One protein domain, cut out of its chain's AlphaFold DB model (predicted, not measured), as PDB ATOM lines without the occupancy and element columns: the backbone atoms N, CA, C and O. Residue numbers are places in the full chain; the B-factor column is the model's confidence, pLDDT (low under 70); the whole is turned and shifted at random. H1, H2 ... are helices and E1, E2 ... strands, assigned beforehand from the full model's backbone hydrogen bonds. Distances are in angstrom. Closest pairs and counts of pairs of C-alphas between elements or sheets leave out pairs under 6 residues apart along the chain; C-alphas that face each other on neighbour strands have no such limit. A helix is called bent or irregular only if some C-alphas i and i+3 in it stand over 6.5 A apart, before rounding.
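AT A GLANCE: This is residues 3 to 106 and 165 to 186 of the 190 residues of an uncharacterized protein of Firmicutes bacterium CAG:124 (UniProt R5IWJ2). A parallel four-strand sheet, order E1 E7 E6 E5, stands in the middle, with helices H1 and H2 over one face and a smaller sheet partly facing the other, its strands crossed. That sheet, order E2 E3 E4, is mixed and has long loops beyond it. The printed 126 residues run E1 E2 E3 E4 E5 H1 E6 H2 E7, mixed in class, with under half in named elements. The whole is compact, radius of gyration of the C-alphas 14.3 A, spanning 39 by 33 by 23 A.

HOW THE PARTS SIT: Start at E6, residues 100 to 104; parallel beside it are E5, 74 to 77 (N 101 to O 74, 2.8 A), and E7, 182 to 185 (N 104 to O 184, 2.8 A). E1, 3 to 5, is parallel to E7, with N 4 and O 183 2.9 A apart. H1, 85 to 99, is over E6 and E5 at a height of 8.9 A over the sheet; E5, H1 and E6 form a strand-helix-strand unit, a helix between parallel neighbour strands, with a right-handed crossover. H2, 165 to 177, is on this sheet too, two layers; its Cys 168 and Leu 104 of E6 have the closest C-alphas, 7.4 A. H1 is irregular, C-alphas 95 and 98 being 9.6 A apart, with 7 of 11 O i to N i+4 pairs within hydrogen-bond range; in H2 every pair is. The hairpin E2, 15 to 20, and E3, 26 to 32, is antiparallel (N 18 to O 28, 2.7 A); E4, 47 to 49, is parallel to E3 (N 49 to O 31, 2.9 A). The sheets form a sandwich, face to face, strands at 58 degrees.

IN THESE COORDINATES: Find C-alpha 3, where E1 begins, at (22.381, -42.058, 4.453); E7 ends at C-alpha 185, (18.904, -45.303, 11.106). H2 spans 18.5 A, H1 18.0 A, E3 16.9 A.

THE WHOLE: Residues 107 to 164 are not printed, leaving 9.0 A between C-alphas 106 and 165. Links E3 to E4 and E4 to E5 are long. Low confidence, under 70, covers 45 residues, among them 5 to 29.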
ATOM      1  N   LEU A   3      23.060 -41.021   3.682       69.94
ATOM      2  CA  LEU A   3      22.381 -42.058   4.453       69.94
ATOM      3  C   LEU A   3      23.409 -42.908   5.197       69.94
ATOM      4  O   LEU A   3      24.307 -43.471   4.575       69.94
ATOM      5  N   TYR A   4      23.252 -43.030   6.511       74.25
ATOM      6  CA  TYR A   4      24.032 -43.940   7.353       74.25
ATOM      7  C   TYR A   4      23.122 -45.109   7.767       74.25
ATOM      8  O   TYR A   4      22.446 -45.007   8.797       74.25
ATOM      9  N   PRO A   5      23.021 -46.179   6.953       64.06
ATOM     10  CA  PRO A   5      22.167 -47.312   7.277       64.06
ATOM     11  C   PRO A   5      22.739 -48.046   8.486       64.06
ATOM     12  O   PRO A   5      23.907 -48.442   8.466       64.06
ATOM     13  N   PHE A   6      21.938 -48.251   9.528       66.81
ATOM     14  CA  PHE A   6      22.340 -49.199  10.563       66.81
ATOM     15  C   PHE A   6      22.150 -50.607   9.977       66.81
ATOM     16  O   PHE A   6      21.103 -50.887   9.385       66.81
ATOM     17  N   PRO A   7      23.164 -51.486  10.021       54.28
ATOM     18  CA  PRO A   7      22.973 -52.852   9.560       54.28
ATOM     19  C   PRO A   7      21.914 -53.538  10.446       54.28
ATOM     20  O   PRO A   7      22.010 -53.405  11.669       54.28
ATOM     21  N   PRO A   8      20.950 -54.294   9.887       43.00
ATOM     22  CA  PRO A   8      19.917 -54.966  10.675       43.00
ATOM     23  C   PRO A   8      20.529 -55.815  11.796       43.00
ATOM     24  O   PRO A   8      21.416 -56.634  11.545       43.00
ATOM     25  N   GLY A   9      20.080 -55.615  13.038       44.94
ATOM     26  CA  GLY A   9      20.593 -56.356  14.196       44.94
ATOM     27  C   GLY A   9      22.003 -55.949  14.645       44.94
ATOM     28  O   GLY A   9      22.661 -56.707  15.364       44.94
ATOM     29  N   SER A  10      22.490 -54.774  14.239       51.34
ATOM     30  CA  SER A  10      23.807 -54.292  14.654       51.34
ATOM     31  C   SER A  10      23.880 -54.073  16.152       51.34
ATOM     32  O   SER A  10      23.268 -53.168  16.716       51.34
ATOM     33  N   ALA A  11      24.725 -54.868  16.802       46.22
ATOM     34  CA  ALA A  11      25.232 -54.516  18.114       46.22
ATOM     35  C   ALA A  11      25.930 -53.143  18.028       46.22
ATOM     36  O   ALA A  11      26.688 -52.888  17.091       46.22
ATOM     37  N   LEU A  12      25.681 -52.286  19.023       52.00
ATOM     38  CA  LEU A  12      26.121 -50.888  19.190       52.00
ATOM     39  C   LEU A  12      27.661 -50.690  19.291       52.00
ATOM     40  O   LEU A  12      28.166 -50.036  20.203       52.00
ATOM     41  N   LYS A  13      28.437 -51.317  18.404       50.25
ATOM     42  CA  LYS A  13      29.908 -51.304  18.359       50.25
ATOM     43  C   LYS A  13      30.426 -51.372  16.918       50.25
ATOM     44  O   LYS A  13      31.324 -52.158  16.622       50.25
ATOM     45  N   CYS A  14      29.853 -50.593  16.005       57.22
ATOM     46  CA  CYS A  14      30.346 -50.507  14.631       57.22
ATOM     47  C   CYS A  14      30.443 -49.051  14.158       57.22
ATOM     48  O   CYS A  14      29.595 -48.214  14.476       57.22
ATOM     49  N   GLY A  15      31.515 -48.755  13.419       58.81
ATOM     50  CA  GLY A  15      31.577 -47.575  12.566       58.81
ATOM     51  C   GLY A  15      30.708 -47.819  11.336       58.81
ATOM     52  O   GLY A  15      30.799 -48.877  10.714       58.81
ATOM     53  N   ILE A  16      29.849 -46.862  11.013       61.44
ATOM     54  CA  ILE A  16      28.940 -46.905   9.871       61.44
ATOM     55  C   ILE A  16      29.427 -45.898   8.841       61.44
ATOM     56  O   ILE A  16      29.406 -44.688   9.076       61.44
ATOM     57  N   ALA A  17      29.828 -46.397   7.675       59.19
ATOM     58  CA  ALA A  17      30.063 -45.549   6.519       59.19
ATOM     59  C   ALA A  17      28.724 -44.974   6.027       59.19
ATOM     60  O   ALA A  17      27.776 -45.704   5.744       59.19
ATOM     61  N   GLY A  18      28.648 -43.653   5.946       59.34
ATOM     62  CA  GLY A  18      27.574 -42.931   5.286       59.34
ATOM     63  C   GLY A  18      27.774 -42.953   3.781       59.34
ATOM     64  O   GLY A  18      28.866 -42.670   3.285       59.34
ATOM     65  N   PHE A  19      26.703 -43.242   3.056       58.75
ATOM     66  CA  PHE A  19      26.690 -43.285   1.602       58.75
ATOM     67  C   PHE A  19      26.001 -42.046   1.048       58.75
ATOM     68  O   PHE A  19      24.926 -41.655   1.518       58.75
ATOM     69  N   ASP A  20      26.602 -41.431   0.032       66.44
ATOM     70  CA  ASP A  20      25.887 -40.457  -0.782       66.44
ATOM     71  C   ASP A  20      24.808 -41.187  -1.589       66.44
ATOM     72  O   ASP A  20      25.097 -42.117  -2.341       66.44
ATOM     73  N   GLU A  21      23.553 -40.791  -1.410       60.62
ATOM     74  CA  GLU A  21      22.420 -41.465  -2.042       60.62
ATOM     75  C   GLU A  21      22.440 -41.385  -3.581       60.62
ATOM     76  O   GLU A  21      22.018 -42.331  -4.248       60.62
ATOM     77  N   GLU A  22      22.944 -40.288  -4.157       63.66
ATOM     78  CA  GLU A  22      22.970 -40.082  -5.611       63.66
ATOM     79  C   GLU A  22      24.137 -40.829  -6.255       63.66
ATOM     80  O   GLU A  22      23.981 -41.443  -7.311       63.66
ATOM     81  N   LYS A  23      25.306 -40.800  -5.611       59.62
ATOM     82  CA  LYS A  23      26.539 -41.397  -6.147       59.62
ATOM     83  C   LYS A  23      26.743 -42.850  -5.730       59.62
ATOM     84  O   LYS A  23      27.494 -43.563  -6.386       59.62
ATOM     85  N   ARG A  24      26.074 -43.301  -4.662       60.22
ATOM     86  CA  ARG A  24      26.291 -44.599  -3.995       60.22
ATOM     87  C   ARG A  24      27.749 -44.827  -3.574       60.22
ATOM     88  O   ARG A  24      28.214 -45.962  -3.516       60.22
ATOM     89  N   GLU A  25      28.457 -43.746  -3.264       59.91
ATOM     90  CA  GLU A  25      29.856 -43.759  -2.830       59.91
ATOM     91  C   GLU A  25      29.954 -43.467  -1.321       59.91
ATOM     92  O   GLU A  25      29.132 -42.704  -0.796       59.91
ATOM     93  N   PRO A  26      30.946 -44.036  -0.608       59.09
ATOM     94  CA  PRO A  26      31.231 -43.662   0.775       59.09
ATOM     95  C   PRO A  26      31.598 -42.175   0.864       59.09
ATOM     96  O   PRO A  26      32.481 -41.710   0.145       59.09
ATOM     97  N   ALA A  27      30.930 -41.428   1.744       60.97
ATOM     98  CA  ALA A  27      31.084 -39.974   1.848       60.97
ATOM     99  C   ALA A  27      31.501 -39.486   3.246       60.97
ATOM    100  O   ALA A  27      32.061 -38.398   3.371       60.97
ATOM    101  N   ALA A  28      31.206 -40.250   4.300       67.38
ATOM    102  CA  ALA A  28      31.503 -39.898   5.690       67.38
ATOM    103  C   ALA A  28      31.381 -41.131   6.599       67.38
ATOM    104  O   ALA A  28      30.928 -42.176   6.149       67.38
ATOM    105  N   GLU A  29      31.707 -41.004   7.886       67.06
ATOM    106  CA  GLU A  29      31.527 -42.065   8.889       67.06
ATOM    107  C   GLU A  29      30.758 -41.546  10.118       67.06
ATOM    108  O   GLU A  29      30.944 -40.401  10.542       67.06
ATOM    109  N   LEU A  30      29.880 -42.386  10.670       73.44
ATOM    110  CA  LEU A  30      29.145 -42.196  11.924       73.44
ATOM    111  C   LEU A  30      29.396 -43.415  12.806       73.44
ATOM    112  O   LEU A  30      29.216 -44.541  12.358       73.44
ATOM    113  N   TYR A  31      29.774 -43.215  14.061       72.75
ATOM    114  CA  TYR A  31      30.052 -44.327  14.972       72.75
ATOM    115  C   TYR A  31      28.935 -44.499  15.995       72.75
ATOM    116  O   TYR A  31      28.554 -43.543  16.675       72.75
ATOM    117  N   LEU A  32      28.430 -45.730  16.119       73.56
ATOM    118  CA  LEU A  32      27.415 -46.082  17.110       73.56
ATOM    119  C   LEU A  32      28.071 -46.527  18.411       73.56
ATOM    120  O   LEU A  32      28.880 -47.457  18.421       73.56
ATOM    121  N   LEU A  33      27.695 -45.878  19.508       68.44
ATOM    122  CA  LEU A  33      28.162 -46.202  20.847       68.44
ATOM    123  C   LEU A  33      27.066 -46.887  21.646       68.44
ATOM    124  O   LEU A  33      25.935 -46.406  21.735       68.44
ATOM    125  N   ALA A  34      27.435 -47.980  22.305       65.94
ATOM    126  CA  ALA A  34      26.568 -48.606  23.284       65.94
ATOM    127  C   ALA A  34      26.495 -47.748  24.560       65.94
ATOM    128  O   ALA A  34      27.491 -47.109  24.930       65.94
ATOM    129  N   PRO A  35      25.367 -47.791  25.289       63.84
ATOM    130  CA  PRO A  35      25.234 -47.159  26.595       63.84
ATOM    131  C   PRO A  35      26.421 -47.477  27.513       63.84
ATOM    132  O   PRO A  35      26.780 -48.638  27.706       63.84
ATOM    133  N   GLY A  36      27.049 -46.440  28.070       62.12
ATOM    134  CA  GLY A  36      28.176 -46.587  28.997       62.12
ATOM    135  C   GLY A  36      29.517 -46.961  28.355       62.12
ATOM    136  O   GLY A  36      30.488 -47.163  29.082       62.12
ATOM    137  N   THR A  37      29.606 -47.039  27.024       64.44
ATOM    138  CA  THR A  37      30.891 -47.233  26.339       64.44
ATOM    139  C   THR A  37      31.607 -45.911  26.090       64.44
ATOM    140  O   THR A  37      30.997 -44.880  25.803       64.44
ATOM    141  N   VAL A  38      32.932 -45.948  26.225       65.31
ATOM    142  CA  VAL A  38      33.819 -44.857  25.820       65.31
ATOM    143  C   VAL A  38      34.269 -45.140  24.385       65.31
ATOM    144  O   VAL A  38      34.561 -46.300  24.074       65.31
ATOM    145  N   PRO A  39      34.329 -44.125  23.508       63.91
ATOM    146  CA  PRO A  39      34.901 -44.283  22.177       63.91
ATOM    147  C   PRO A  39      36.322 -44.863  22.249       63.91
ATOM    148  O   PRO A  39      37.067 -44.521  23.174       63.91
ATOM    149  N   PRO A  40      36.730 -45.722  21.299       65.62
ATOM    150  CA  PRO A  40      38.106 -46.202  21.230       65.62
ATOM    151  C   PRO A  40      39.092 -45.028  21.191       65.62
ATOM    152  O   PRO A  40      38.859 -44.053  20.479       65.62
ATOM    153  N   ALA A  41      40.208 -45.123  21.921       62.66
ATOM    154  CA  ALA A  41      41.230 -44.069  21.956       62.66
ATOM    155  C   ALA A  41      41.853 -43.784  20.573       62.66
ATOM    156  O   ALA A  41      42.367 -42.698  20.336       62.66
ATOM    157  N   GLU A  42      41.779 -44.763  19.672       60.06
ATOM    158  CA  GLU A  42      42.287 -44.717  18.297       60.06
ATOM    159  C   GLU A  42      41.270 -44.129  17.303       60.06
ATOM    160  O   GLU A  42      41.566 -44.013  16.120       60.06
ATOM    161  N   PHE A  43      40.060 -43.774  17.756       61.84
ATOM    162  CA  PHE A  43      39.029 -43.226  16.882       61.84
ATOM    163  C   PHE A  43      39.330 -41.763  16.524       61.84
ATOM    164  O   PHE A  43      39.106 -40.859  17.336       61.84
ATOM    165  N   ASP A  44      39.785 -41.536  15.292       61.09
ATOM    166  CA  ASP A  44      40.030 -40.222  14.681       61.09
ATOM    167  C   ASP A  44      38.897 -39.757  13.741       61.09
ATOM    168  O   ASP A  44      38.954 -38.650  13.202       61.09
ATOM    169  N   GLY A  45      37.855 -40.580  13.572       62.31
ATOM    170  CA  GLY A  45      36.719 -40.294  12.698       62.31
ATOM    171  C   GLY A  45      35.742 -39.238  13.237       62.31
ATOM    172  O   GLY A  45      35.964 -38.599  14.267       62.31
ATOM    173  N   GLY A  46      34.647 -39.045  12.489       76.56
ATOM    174  CA  GLY A  46      33.711 -37.917  12.611       76.56
ATOM    175  C   GLY A  46      32.824 -37.891  13.867       76.56
ATOM    176  O   GLY A  46      33.293 -37.669  14.981       76.56
ATOM    177  N   TYR A  47      31.506 -38.011  13.685       82.00
ATOM    178  CA  TYR A  47      30.521 -37.855  14.766       82.00
ATOM    179  C   TYR A  47      30.141 -39.195  15.412       82.00
ATOM    180  O   TYR A  47      30.256 -40.258  14.799       82.00
ATOM    181  N   LEU A  48      29.665 -39.125  16.656       81.06
ATOM    182  CA  LEU A  48      29.241 -40.268  17.469       81.06
ATOM    183  C   LEU A  48      27.734 -40.191  17.744       81.06
ATOM    184  O   LEU A  48      27.223 -39.118  18.062       81.06
ATOM    185  N   PHE A  49      27.036 -41.324  17.720       82.25
ATOM    186  CA  PHE A  49      25.643 -41.432  18.162       82.25
ATOM    187  C   PHE A  49      25.517 -42.442  19.305       82.25
ATOM    188  O   PHE A  49      26.089 -43.530  19.252       82.25
ATOM    189  N   CYS A  50      24.768 -42.076  20.345       75.31
ATOM    190  CA  CYS A  50      24.466 -42.929  21.490       75.31
ATOM    191  C   CYS A  50      23.018 -42.680  21.903       75.31
ATOM    192  O   CYS A  50      22.662 -41.548  22.226       75.31
ATOM    193  N   GLU A  51      22.200 -43.731  21.927       67.69
ATOM    194  CA  GLU A  51      20.794 -43.615  22.337       67.69
ATOM    195  C   GLU A  51      20.645 -43.340  23.840       67.69
ATOM    196  O   GLU A  51      19.693 -42.689  24.264       67.69
ATOM    197  N   ALA A  52      21.599 -43.799  24.659       65.06
ATOM    198  CA  ALA A  52      21.549 -43.600  26.102       65.06
ATOM    199  C   ALA A  52      22.368 -42.384  26.566       65.06
ATOM    200  O   ALA A  52      23.512 -42.195  26.135       65.06
ATOM    201  N   PRO A  53      21.845 -41.600  27.522       59.00
ATOM    202  CA  PRO A  53      22.607 -40.538  28.159       59.00
ATOM    203  C   PRO A  53      23.782 -41.118  28.963       59.00
ATOM    204  O   PRO A  53      23.660 -42.155  29.612       59.00
ATOM    205  N   GLY A  54      24.927 -40.430  28.952       60.56
ATOM    206  CA  GLY A  54      26.079 -40.776  29.797       60.56
ATOM    207  C   GLY A  54      27.435 -40.741  29.096       60.56
ATOM    208  O   GLY A  54      28.455 -40.615  29.773       60.56
ATOM    209  N   CYS A  55      27.468 -40.782  27.761       66.25
ATOM    210  CA  CYS A  55      28.699 -40.524  27.016       66.25
ATOM    211  C   CYS A  55      29.062 -39.031  27.117       66.25
ATOM    212  O   CYS A  55      28.226 -38.166  26.858       66.25
ATOM    213  N   ARG A  56      30.301 -38.722  27.517       67.81
ATOM    214  CA  ARG A  56      30.827 -37.349  27.638       67.81
ATOM    215  C   ARG A  56      31.913 -37.078  26.594       67.81
ATOM    216  O   ARG A  56      32.996 -36.618  26.938       67.81
ATOM    217  N   ASP A  57      31.631 -37.402  25.334       74.38
ATOM    218  CA  ASP A  57      32.503 -37.077  24.199       74.38
ATOM    219  C   ASP A  57      31.961 -35.844  23.458       74.38
ATOM    220  O   ASP A  57      30.761 -35.733  23.206       74.38
ATOM    221  N   ALA A  58      32.841 -34.905  23.106       76.44
ATOM    222  CA  ALA A  58      32.473 -33.668  22.416       76.44
ATOM    223  C   ALA A  58      31.943 -33.896  20.985       76.44
ATOM    224  O   ALA A  58      31.287 -33.017  20.426       76.44
ATOM    225  N   ARG A  59      32.212 -35.066  20.391       79.75
ATOM    226  CA  ARG A  59      31.741 -35.476  19.058       79.75
ATOM    227  C   ARG A  59      30.361 -36.133  19.086       79.75
ATOM    228  O   ARG A  59      29.855 -36.516  18.030       79.75
ATOM    229  N   LEU A  60      29.760 -36.295  20.266       84.56
ATOM    230  CA  LEU A  60      28.423 -36.856  20.400       84.56
ATOM    231  C   LEU A  60      27.383 -35.921  19.773       84.56
ATOM    232  O   LEU A  60      27.328 -34.734  20.100       84.56
ATOM    233  N   LEU A  61      26.531 -36.471  18.905       88.75
ATOM    234  CA  LEU A  61      25.337 -35.778  18.440       88.75
ATOM    235  C   LEU A  61      24.465 -35.442  19.659       88.75
ATOM    236  O   LEU A  61      24.012 -36.334  20.378       88.75
ATOM    237  N   GLN A  62      24.210 -34.155  19.893       90.69
ATOM    238  CA  GLN A  62      23.378 -33.726  21.018       90.69
ATOM    239  C   GLN A  62      21.888 -33.777  20.641       90.69
ATOM    240  O   GLN A  62      21.539 -33.328  19.547       90.69
ATOM    241  N   PRO A  63      20.986 -34.268  21.510       91.62
ATOM    242  CA  PRO A  63      19.550 -34.175  21.254       91.62
ATOM    243  C   PRO A  63      19.133 -32.709  21.112       91.62
ATOM    244  O   PRO A  63      19.500 -31.889  21.956       91.62
ATOM    245  N   VAL A  64      18.352 -32.368  20.082       93.81
ATOM    246  CA  VAL A  64      17.929 -30.973  19.820       93.81
ATOM    247  C   VAL A  64      17.237 -30.309  21.014       93.81
ATOM    248  O   VAL A  64      17.311 -29.094  21.161       93.81
ATOM    249  N   GLN A  65      16.595 -31.090  21.885       90.06
ATOM    250  CA  GLN A  65      15.881 -30.616  23.073       90.06
ATOM    251  C   GLN A  65      16.821 -30.125  24.181       90.06
ATOM    252  O   GLN A  65      16.416 -29.324  25.020       90.06
ATOM    253  N   THR A  66      18.061 -30.615  24.205       90.38
ATOM    254  CA  THR A  66      19.049 -30.324  25.257       90.38
ATOM    255  C   THR A  66      20.344 -29.728  24.710       90.38
ATOM    256  O   THR A  66      21.266 -29.474  25.482       90.38
ATOM    257  N   ALA A  67      20.443 -29.549  23.392       90.88
ATOM    258  CA  ALA A  67      21.653 -29.089  22.736       90.88
ATOM    259  C   ALA A  67      21.970 -27.629  23.075       90.88
ATOM    260  O   ALA A  67      21.093 -26.761  23.078       90.88
ATOM    261  N   VAL A  68      23.252 -27.344  23.304       90.50
ATOM    262  CA  VAL A  68      23.739 -25.964  23.425       90.50
ATOM    263  C   VAL A  68      23.740 -25.272  22.049       90.50
ATOM    264  O   VAL A  68      23.955 -25.947  21.042       90.50
ATOM    265  N   PRO A  69      23.516 -23.945  21.949       89.44
ATOM    266  CA  PRO A  69      23.362 -23.257  20.655       89.44
ATOM    267  C   PRO A  69      24.527 -23.438  19.664       89.44
ATOM    268  O   PRO A  69      24.337 -23.445  18.442       89.44
ATOM    269  N   ASP A  70      25.741 -23.597  20.182       88.75
ATOM    270  CA  ASP A  70      26.989 -23.788  19.444       88.75
ATOM    271  C   ASP A  70      27.362 -25.266  19.247       88.75
ATOM    272  O   ASP A  70      28.438 -25.556  18.722       88.75
ATOM    273  N   ALA A  71      26.469 -26.205  19.590       90.19
ATOM    274  CA  ALA A  71      26.697 -27.629  19.375       90.19
ATOM    275  C   ALA A  71      27.103 -27.892  17.908       90.19
ATOM    276  O   ALA A  71      26.438 -27.402  16.983       90.19
ATOM    277  N   PRO A  72      28.191 -28.650  17.669       88.81
ATOM    278  CA  PRO A  72      28.730 -28.851  16.325       88.81
ATOM    279  C   PRO A  72      27.840 -29.761  15.472       88.81
ATOM    280  O   PRO A  72      27.869 -29.672  14.244       88.81
ATOM    281  N   ALA A  73      27.056 -30.630  16.108       91.06
ATOM    282  CA  ALA A  73      26.012 -31.416  15.475       91.06
ATOM    283  C   ALA A  73      24.948 -31.825  16.494       91.06
ATOM    284  O   ALA A  73      25.242 -32.088  17.664       91.06
ATOM    285  N   VAL A  74      23.711 -31.883  16.020       94.38
ATOM    286  CA  VAL A  74      22.535 -32.223  16.816       94.38
ATOM    287  C   VAL A  74      21.703 -33.271  16.103       94.38
ATOM    288  O   VAL A  74      21.823 -33.430  14.887       94.38
ATOM    289  N   TRP A  75      20.834 -33.954  16.840       94.56
ATOM    290  CA  TRP A  75      19.904 -34.905  16.254       94.56
ATOM    291  C   TRP A  75      18.485 -34.791  16.805       94.56
ATOM    292  O   TRP A  75      18.265 -34.434  17.963       94.56
ATOM    293  N   CYS A  76      17.528 -35.117  15.944       94.38
ATOM    294  CA  CYS A  76      16.150 -35.424  16.304       94.38
ATOM    295  C   CYS A  76      15.729 -36.713  15.596       94.38
ATOM    296  O   CYS A  76      16.274 -37.034  14.539       94.38
ATOM    297  N   ASP A  77      14.759 -37.439  16.135       93.38
ATOM    298  CA  ASP A  77      14.176 -38.592  15.451       93.38
ATOM    299  C   ASP A  77      12.925 -38.229  14.632       93.38
ATOM    300  O   ASP A  77      12.426 -37.099  14.656       93.38
ATOM    301  N   THR A  78      12.454 -39.196  13.841       94.31
ATOM    302  CA  THR A  78      11.242 -39.070  13.017       94.31
ATOM    303  C   THR A  78       9.931 -39.367  13.759       94.31
ATOM    304  O   THR A  78       8.879 -39.376  13.121       94.31
ATOM    305  N   GLN A  79       9.964 -39.656  15.063       91.06
ATOM    306  CA  GLN A  79       8.786 -39.949  15.881       91.06
ATOM    307  C   GLN A  79       8.328 -38.671  16.595       91.06
ATOM    308  O   GLN A  79       8.824 -38.292  17.651       91.06
ATOM    309  N   VAL A  80       7.344 -37.978  16.018       88.62
ATOM    310  CA  VAL A  80       6.792 -36.767  16.639       88.62
ATOM    311  C   VAL A  80       5.634 -37.110  17.576       88.62
ATOM    312  O   VAL A  80       4.695 -37.806  17.197       88.62
ATOM    313  N   SER A  81       5.682 -36.593  18.805       75.50
ATOM    314  CA  SER A  81       4.634 -36.785  19.820       75.50
ATOM    315  C   SER A  81       3.447 -35.822  19.671       75.50
ATOM    316  O   SER A  81       2.450 -35.948  20.380       75.50
ATOM    317  N   GLY A  82       3.529 -34.865  18.742       80.12
ATOM    318  CA  GLY A  82       2.460 -33.922  18.432       80.12
ATOM    319  C   GLY A  82       2.769 -33.064  17.206       80.12
ATOM    320  O   GLY A  82       3.928 -32.853  16.849       80.12
ATOM    321  N   GLY A  83       1.718 -32.552  16.562       91.12
ATOM    322  CA  GLY A  83       1.841 -31.807  15.308       91.12
ATOM    323  C   GLY A  83       2.199 -32.716  14.129       91.12
ATOM    324  O   GLY A  83       1.739 -33.852  14.062       91.12
ATOM    325  N   SER A  84       2.999 -32.203  13.192       96.94
ATOM    326  CA  SER A  84       3.477 -32.958  12.032       96.94
ATOM    327  C   SER A  84       5.001 -33.019  11.978       96.94
ATOM    328  O   SER A  84       5.685 -32.076  12.385       96.94
ATOM    329  N   LEU A  85       5.532 -34.105  11.414       97.38
ATOM    330  CA  LEU A  85       6.964 -34.289  11.181       97.38
ATOM    331  C   LEU A  85       7.531 -33.154  10.319       97.38
ATOM    332  O   LEU A  85       8.584 -32.605  10.631       97.38
ATOM    333  N   GLU A  86       6.805 -32.740   9.276       97.88
ATOM    334  CA  GLU A  86       7.206 -31.596   8.452       97.88
ATOM    335  C   GLU A  86       7.274 -30.298   9.267       97.88
ATOM    336  O   GLU A  86       8.258 -29.564   9.168       97.88
ATOM    337  N   GLY A  87       6.252 -30.009  10.079       97.81
ATOM    338  CA  GLY A  87       6.216 -28.808  10.913       97.81
ATOM    339  C   GLY A  87       7.367 -28.777  11.916       97.81
ATOM    340  O   GLY A  87       8.034 -27.753  12.061       97.81
ATOM    341  N   TYR A  88       7.652 -29.919  12.544       96.88
ATOM    342  CA  TYR A  88       8.768 -30.075  13.470       96.88
ATOM    343  C   TYR A  88      10.116 -29.790  12.793       96.88
ATOM    344  O   TYR A  88      10.886 -28.946  13.256       96.88
ATOM    345  N   LEU A  89      10.369 -30.405  11.636       97.31
ATOM    346  CA  LEU A  89      11.609 -30.209  10.881       97.31
ATOM    347  C   LEU A  89      11.761 -28.774  10.364       97.31
ATOM    348  O   LEU A  89      12.855 -28.211  10.430       97.31
ATOM    349  N   ARG A  90      10.672 -28.140   9.909       97.38
ATOM    350  CA  ARG A  90      10.673 -26.721   9.511       97.38
ATOM    351  C   ARG A  90      11.004 -25.777  10.666       97.38
ATOM    352  O   ARG A  90      11.533 -24.701  10.407       97.38
ATOM    353  N   GLY A  91      10.720 -26.163  11.909       96.31
ATOM    354  CA  GLY A  91      11.137 -25.414  13.095       96.31
ATOM    355  C   GLY A  91      12.631 -25.557  13.405       96.31
ATOM    356  O   GLY A  91      13.266 -24.596  13.829       96.31
ATOM    357  N   LEU A  92      13.209 -26.736  13.160       96.88
ATOM    358  CA  LEU A  92      14.608 -27.035  13.490       96.88
ATOM    359  C   LEU A  92      15.603 -26.565  12.423       96.88
ATOM    360  O   LEU A  92      16.691 -26.096  12.760       96.88
ATOM    361  N   LEU A  93      15.248 -26.681  11.143       96.88
ATOM    362  CA  LEU A  93      16.149 -26.381  10.026       96.88
ATOM    363  C   LEU A  93      16.692 -24.939  10.031       96.88
ATOM    364  O   LEU A  93      17.897 -24.788   9.839       96.88
ATOM    365  N   PRO A  94      15.899 -23.885  10.311       96.75
ATOM    366  CA  PRO A  94      16.420 -22.518  10.403       96.75
ATOM    367  C   PRO A  94      17.423 -22.301  11.545       96.75
ATOM    368  O   PRO A  94      18.231 -21.380  11.476       96.75
ATOM    369  N   VAL A  95      17.368 -23.125  12.597       95.88
ATOM    370  CA  VAL A  95      18.223 -23.001  13.790       95.88
ATOM    371  C   VAL A  95      19.528 -23.779  13.610       95.88
ATOM    372  O   VAL A  95      20.621 -23.290  13.911       95.88
ATOM    373  N   TRP A  96      19.419 -25.009  13.112       96.31
ATOM    374  CA  TRP A  96      20.530 -25.956  13.089       96.31
ATOM    375  C   TRP A  96      21.168 -26.111  11.707       96.31
ATOM    376  O   TRP A  96      22.369 -26.375  11.630       96.31
ATOM    377  N   GLY A  97      20.415 -25.891  10.624       94.69
ATOM    378  CA  GLY A  97      20.895 -26.027   9.249       94.69
ATOM    379  C   GLY A  97      21.587 -27.371   9.012       94.69
ATOM    380  O   GLY A  97      21.090 -28.420   9.419       94.69
ATOM    381  N   ASP A  98      22.787 -27.332   8.433       92.94
ATOM    382  CA  ASP A  98      23.598 -28.521   8.134       92.94
ATOM    383  C   ASP A  98      24.078 -29.288   9.380       92.94
ATOM    384  O   ASP A  98      24.571 -30.414   9.267       92.94
ATOM    385  N   ARG A  99      23.949 -28.704  10.581       94.12
ATOM    386  CA  ARG A  99      24.276 -29.369  11.853       94.12
ATOM    387  C   ARG A  99      23.190 -30.347  12.297       94.12
ATOM    388  O   ARG A  99      23.458 -31.138  13.197       94.12
ATOM    389  N   LEU A 100      22.001 -30.305  11.690       95.94
ATOM    390  CA  LEU A 100      20.904 -31.217  11.997       95.94
ATOM    391  C   LEU A 100      21.106 -32.571  11.314       95.94
ATOM    392  O   LEU A 100      21.152 -32.673  10.086       95.94
ATOM    393  N   TRP A 101      21.167 -33.613  12.130       95.25
ATOM    394  CA  TRP A 101      21.057 -35.002  11.711       95.25
ATOM    395  C   TRP A 101      19.662 -35.509  12.062       95.25
ATOM    396  O   TRP A 101      19.141 -35.199  13.131       95.25
ATOM    397  N   VAL A 102      19.054 -36.298  11.183       95.31
ATOM    398  CA  VAL A 102      17.752 -36.907  11.473       95.31
ATOM    399  C   VAL A 102      17.908 -38.409  11.651       95.31
ATOM    400  O   VAL A 102      18.402 -39.096  10.760       95.31
ATOM    401  N   TYR A 103      17.477 -38.909  12.805       93.50
ATOM    402  CA  TYR A 103      17.374 -40.332  13.080       93.50
ATOM    403  C   TYR A 103      16.061 -40.869  12.497       93.50
ATOM    404  O   TYR A 103      14.975 -40.591  13.010       93.50
ATOM    405  N   LEU A 104      16.145 -41.634  11.410       92.69
ATOM    406  CA  LEU A 104      15.044 -42.455  10.925       92.69
ATOM    407  C   LEU A 104      14.830 -43.603  11.917       92.69
ATOM    408  O   LEU A 104      15.517 -44.618  11.861       92.69
ATOM    409  N   ALA A 105      13.885 -43.399  12.831       88.94
ATOM    410  CA  ALA A 105      13.517 -44.344  13.875       88.94
ATOM    411  C   ALA A 105      12.116 -44.901  13.569       88.94
ATOM    412  O   ALA A 105      11.128 -44.238  13.916       88.94
ATOM    413  N   PRO A 106      12.006 -46.066  12.901       91.19
ATOM    414  CA  PRO A 106      10.725 -46.706  12.623       91.19
ATOM    415  C   PRO A 106       9.936 -46.926  13.914       91.19
ATOM    416  O   PRO A 106      10.443 -47.510  14.872       91.19
ATOM    417  N   GLU A 165       8.337 -50.290   5.329       91.81
ATOM    418  CA  GLU A 165       9.357 -49.882   4.358       91.81
ATOM    419  C   GLU A 165       8.894 -48.660   3.534       91.81
ATOM    420  O   GLU A 165       9.644 -47.702   3.341       91.81
ATOM    421  N   GLU A 166       7.629 -48.659   3.100       93.56
ATOM    422  CA  GLU A 166       7.015 -47.567   2.340       93.56
ATOM    423  C   GLU A 166       6.961 -46.259   3.142       93.56
ATOM    424  O   GLU A 166       7.388 -45.220   2.637       93.56
ATOM    425  N   THR A 167       6.508 -46.280   4.402       95.31
ATOM    426  CA  THR A 167       6.439 -45.042   5.200       95.31
ATOM    427  C   THR A 167       7.825 -44.512   5.553       95.31
ATOM    428  O   THR A 167       8.045 -43.302   5.513       95.31
ATOM    429  N   CYS A 168       8.802 -45.390   5.787       94.31
ATOM    430  CA  CYS A 168      10.203 -44.999   5.927       94.31
ATOM    431  C   CYS A 168      10.739 -44.328   4.651       94.31
ATOM    432  O   CYS A 168      11.414 -43.299   4.735       94.31
ATOM    433  N   ARG A 169      10.404 -44.843   3.462       92.62
ATOM    434  CA  ARG A 169      10.752 -44.193   2.185       92.62
ATOM    435  C   ARG A 169      10.074 -42.830   2.033       92.62
ATOM    436  O   ARG A 169      10.724 -41.882   1.596       92.62
ATOM    437  N   GLU A 170       8.820 -42.690   2.455       95.81
ATOM    438  CA  GLU A 170       8.123 -41.399   2.464       95.81
ATOM    439  C   GLU A 170       8.747 -40.392   3.437       95.81
ATOM    440  O   GLU A 170       8.926 -39.220   3.083       95.81
ATOM    441  N   LYS A 171       9.183 -40.839   4.621       96.62
ATOM    442  CA  LYS A 171       9.968 -40.018   5.552       96.62
ATOM    443  C   LYS A 171      11.255 -39.534   4.891       96.62
ATOM    444  O   LYS A 171      11.517 -38.334   4.884       96.62
ATOM    445  N   LEU A 172      12.021 -40.421   4.255       94.62
ATOM    446  CA  LEU A 172      13.236 -40.038   3.524       94.62
ATOM    447  C   LEU A 172      12.952 -39.032   2.398       94.62
ATOM    448  O   LEU A 172      13.695 -38.062   2.232       94.62
ATOM    449  N   ASN A 173      11.855 -39.212   1.659       95.50
ATOM    450  CA  ASN A 173      11.430 -38.268   0.628       95.50
ATOM    451  C   ASN A 173      11.094 -36.891   1.213       95.50
ATOM    452  O   ASN A 173      11.502 -35.874   0.647       95.50
ATOM    453  N   LEU A 174      10.391 -36.838   2.348       96.94
ATOM    454  CA  LEU A 174      10.116 -35.595   3.065       96.94
ATOM    455  C   LEU A 174      11.410 -34.907   3.514       96.94
ATOM    456  O   LEU A 174      11.599 -33.725   3.226       96.94
ATOM    457  N   LEU A 175      12.320 -35.646   4.153       96.31
ATOM    458  CA  LEU A 175      13.616 -35.134   4.609       96.31
ATOM    459  C   LEU A 175      14.413 -34.528   3.446       96.31
ATOM    460  O   LEU A 175      14.919 -33.408   3.559       96.31
ATOM    461  N   ARG A 176      14.436 -35.209   2.293       93.94
ATOM    462  CA  ARG A 176      15.083 -34.711   1.073       93.94
ATOM    463  C   ARG A 176      14.451 -33.410   0.575       93.94
ATOM    464  O   ARG A 176      15.179 -32.460   0.300       93.94
ATOM    465  N   ARG A 177      13.115 -33.338   0.490       96.88
ATOM    466  CA  ARG A 177      12.392 -32.126   0.047       96.88
ATOM    467  C   ARG A 177      12.642 -30.926   0.959       96.88
ATOM    468  O   ARG A 177      12.684 -29.801   0.473       96.88
ATOM    469  N   LEU A 178      12.807 -31.162   2.258       97.00
ATOM    470  CA  LEU A 178      13.094 -30.114   3.238       97.00
ATOM    471  C   LEU A 178      14.574 -29.701   3.278       97.00
ATOM    472  O   LEU A 178      14.913 -28.736   3.955       97.00
ATOM    473  N   GLY A 179      15.453 -30.392   2.545       95.62
ATOM    474  CA  GLY A 179      16.876 -30.064   2.473       95.62
ATOM    475  C   GLY A 179      17.724 -30.658   3.598       95.62
ATOM    476  O   GLY A 179      18.854 -30.217   3.800       95.62
ATOM    477  N   VAL A 180      17.224 -31.673   4.313       95.38
ATOM    478  CA  VAL A 180      18.010 -32.393   5.324       95.38
ATOM    479  C   VAL A 180      19.219 -33.054   4.659       95.38
ATOM    480  O   VAL A 180      19.110 -33.752   3.648       95.38
ATOM    481  N   ARG A 181      20.406 -32.819   5.226       91.38
ATOM    482  CA  ARG A 181      21.673 -33.266   4.632       91.38
ATOM    483  C   ARG A 181      22.110 -34.642   5.113       91.38
ATOM    484  O   ARG A 181      22.730 -35.369   4.335       91.38
ATOM    485  N   ARG A 182      21.806 -34.983   6.367       91.75
ATOM    486  CA  ARG A 182      22.322 -36.170   7.056       91.75
ATOM    487  C   ARG A 182      21.183 -36.922   7.732       91.75
ATOM    488  O   ARG A 182      20.481 -36.353   8.565       91.75
ATOM    489  N   VAL A 183      21.016 -38.186   7.364       90.94
ATOM    490  CA  VAL A 183      20.003 -39.073   7.938       90.94
ATOM    491  C   VAL A 183      20.647 -40.408   8.263       90.94
ATOM    492  O   VAL A 183      21.415 -40.941   7.467       90.94
ATOM    493  N   PHE A 184      20.341 -40.947   9.429       88.19
ATOM    494  CA  PHE A 184      20.853 -42.233   9.883       88.19
ATOM    495  C   PHE A 184      19.718 -43.075  10.454       88.19
ATOM    496  O   PHE A 184      18.680 -42.521  10.799       88.19
ATOM    497  N   GLY A 185      19.900 -44.387  10.547       84.94
ATOM    498  CA  GLY A 185      18.904 -45.303  11.106       84.94
ATOM    499  C   GLY A 185      18.564 -46.453  10.166       84.94
ATOM    500  O   GLY A 185      19.312 -46.747   9.229       84.94
ATOM    501  N   GLU A 186      17.440 -47.111  10.432       78.06
ATOM    502  CA  GLU A 186      17.039 -48.344   9.748       78.06
ATOM    503  C   GLU A 186      15.777 -48.140   8.920       78.06
ATOM    504  O   GLU A 186      14.866 -47.399   9.289       78.06
TER     505      GLU A 186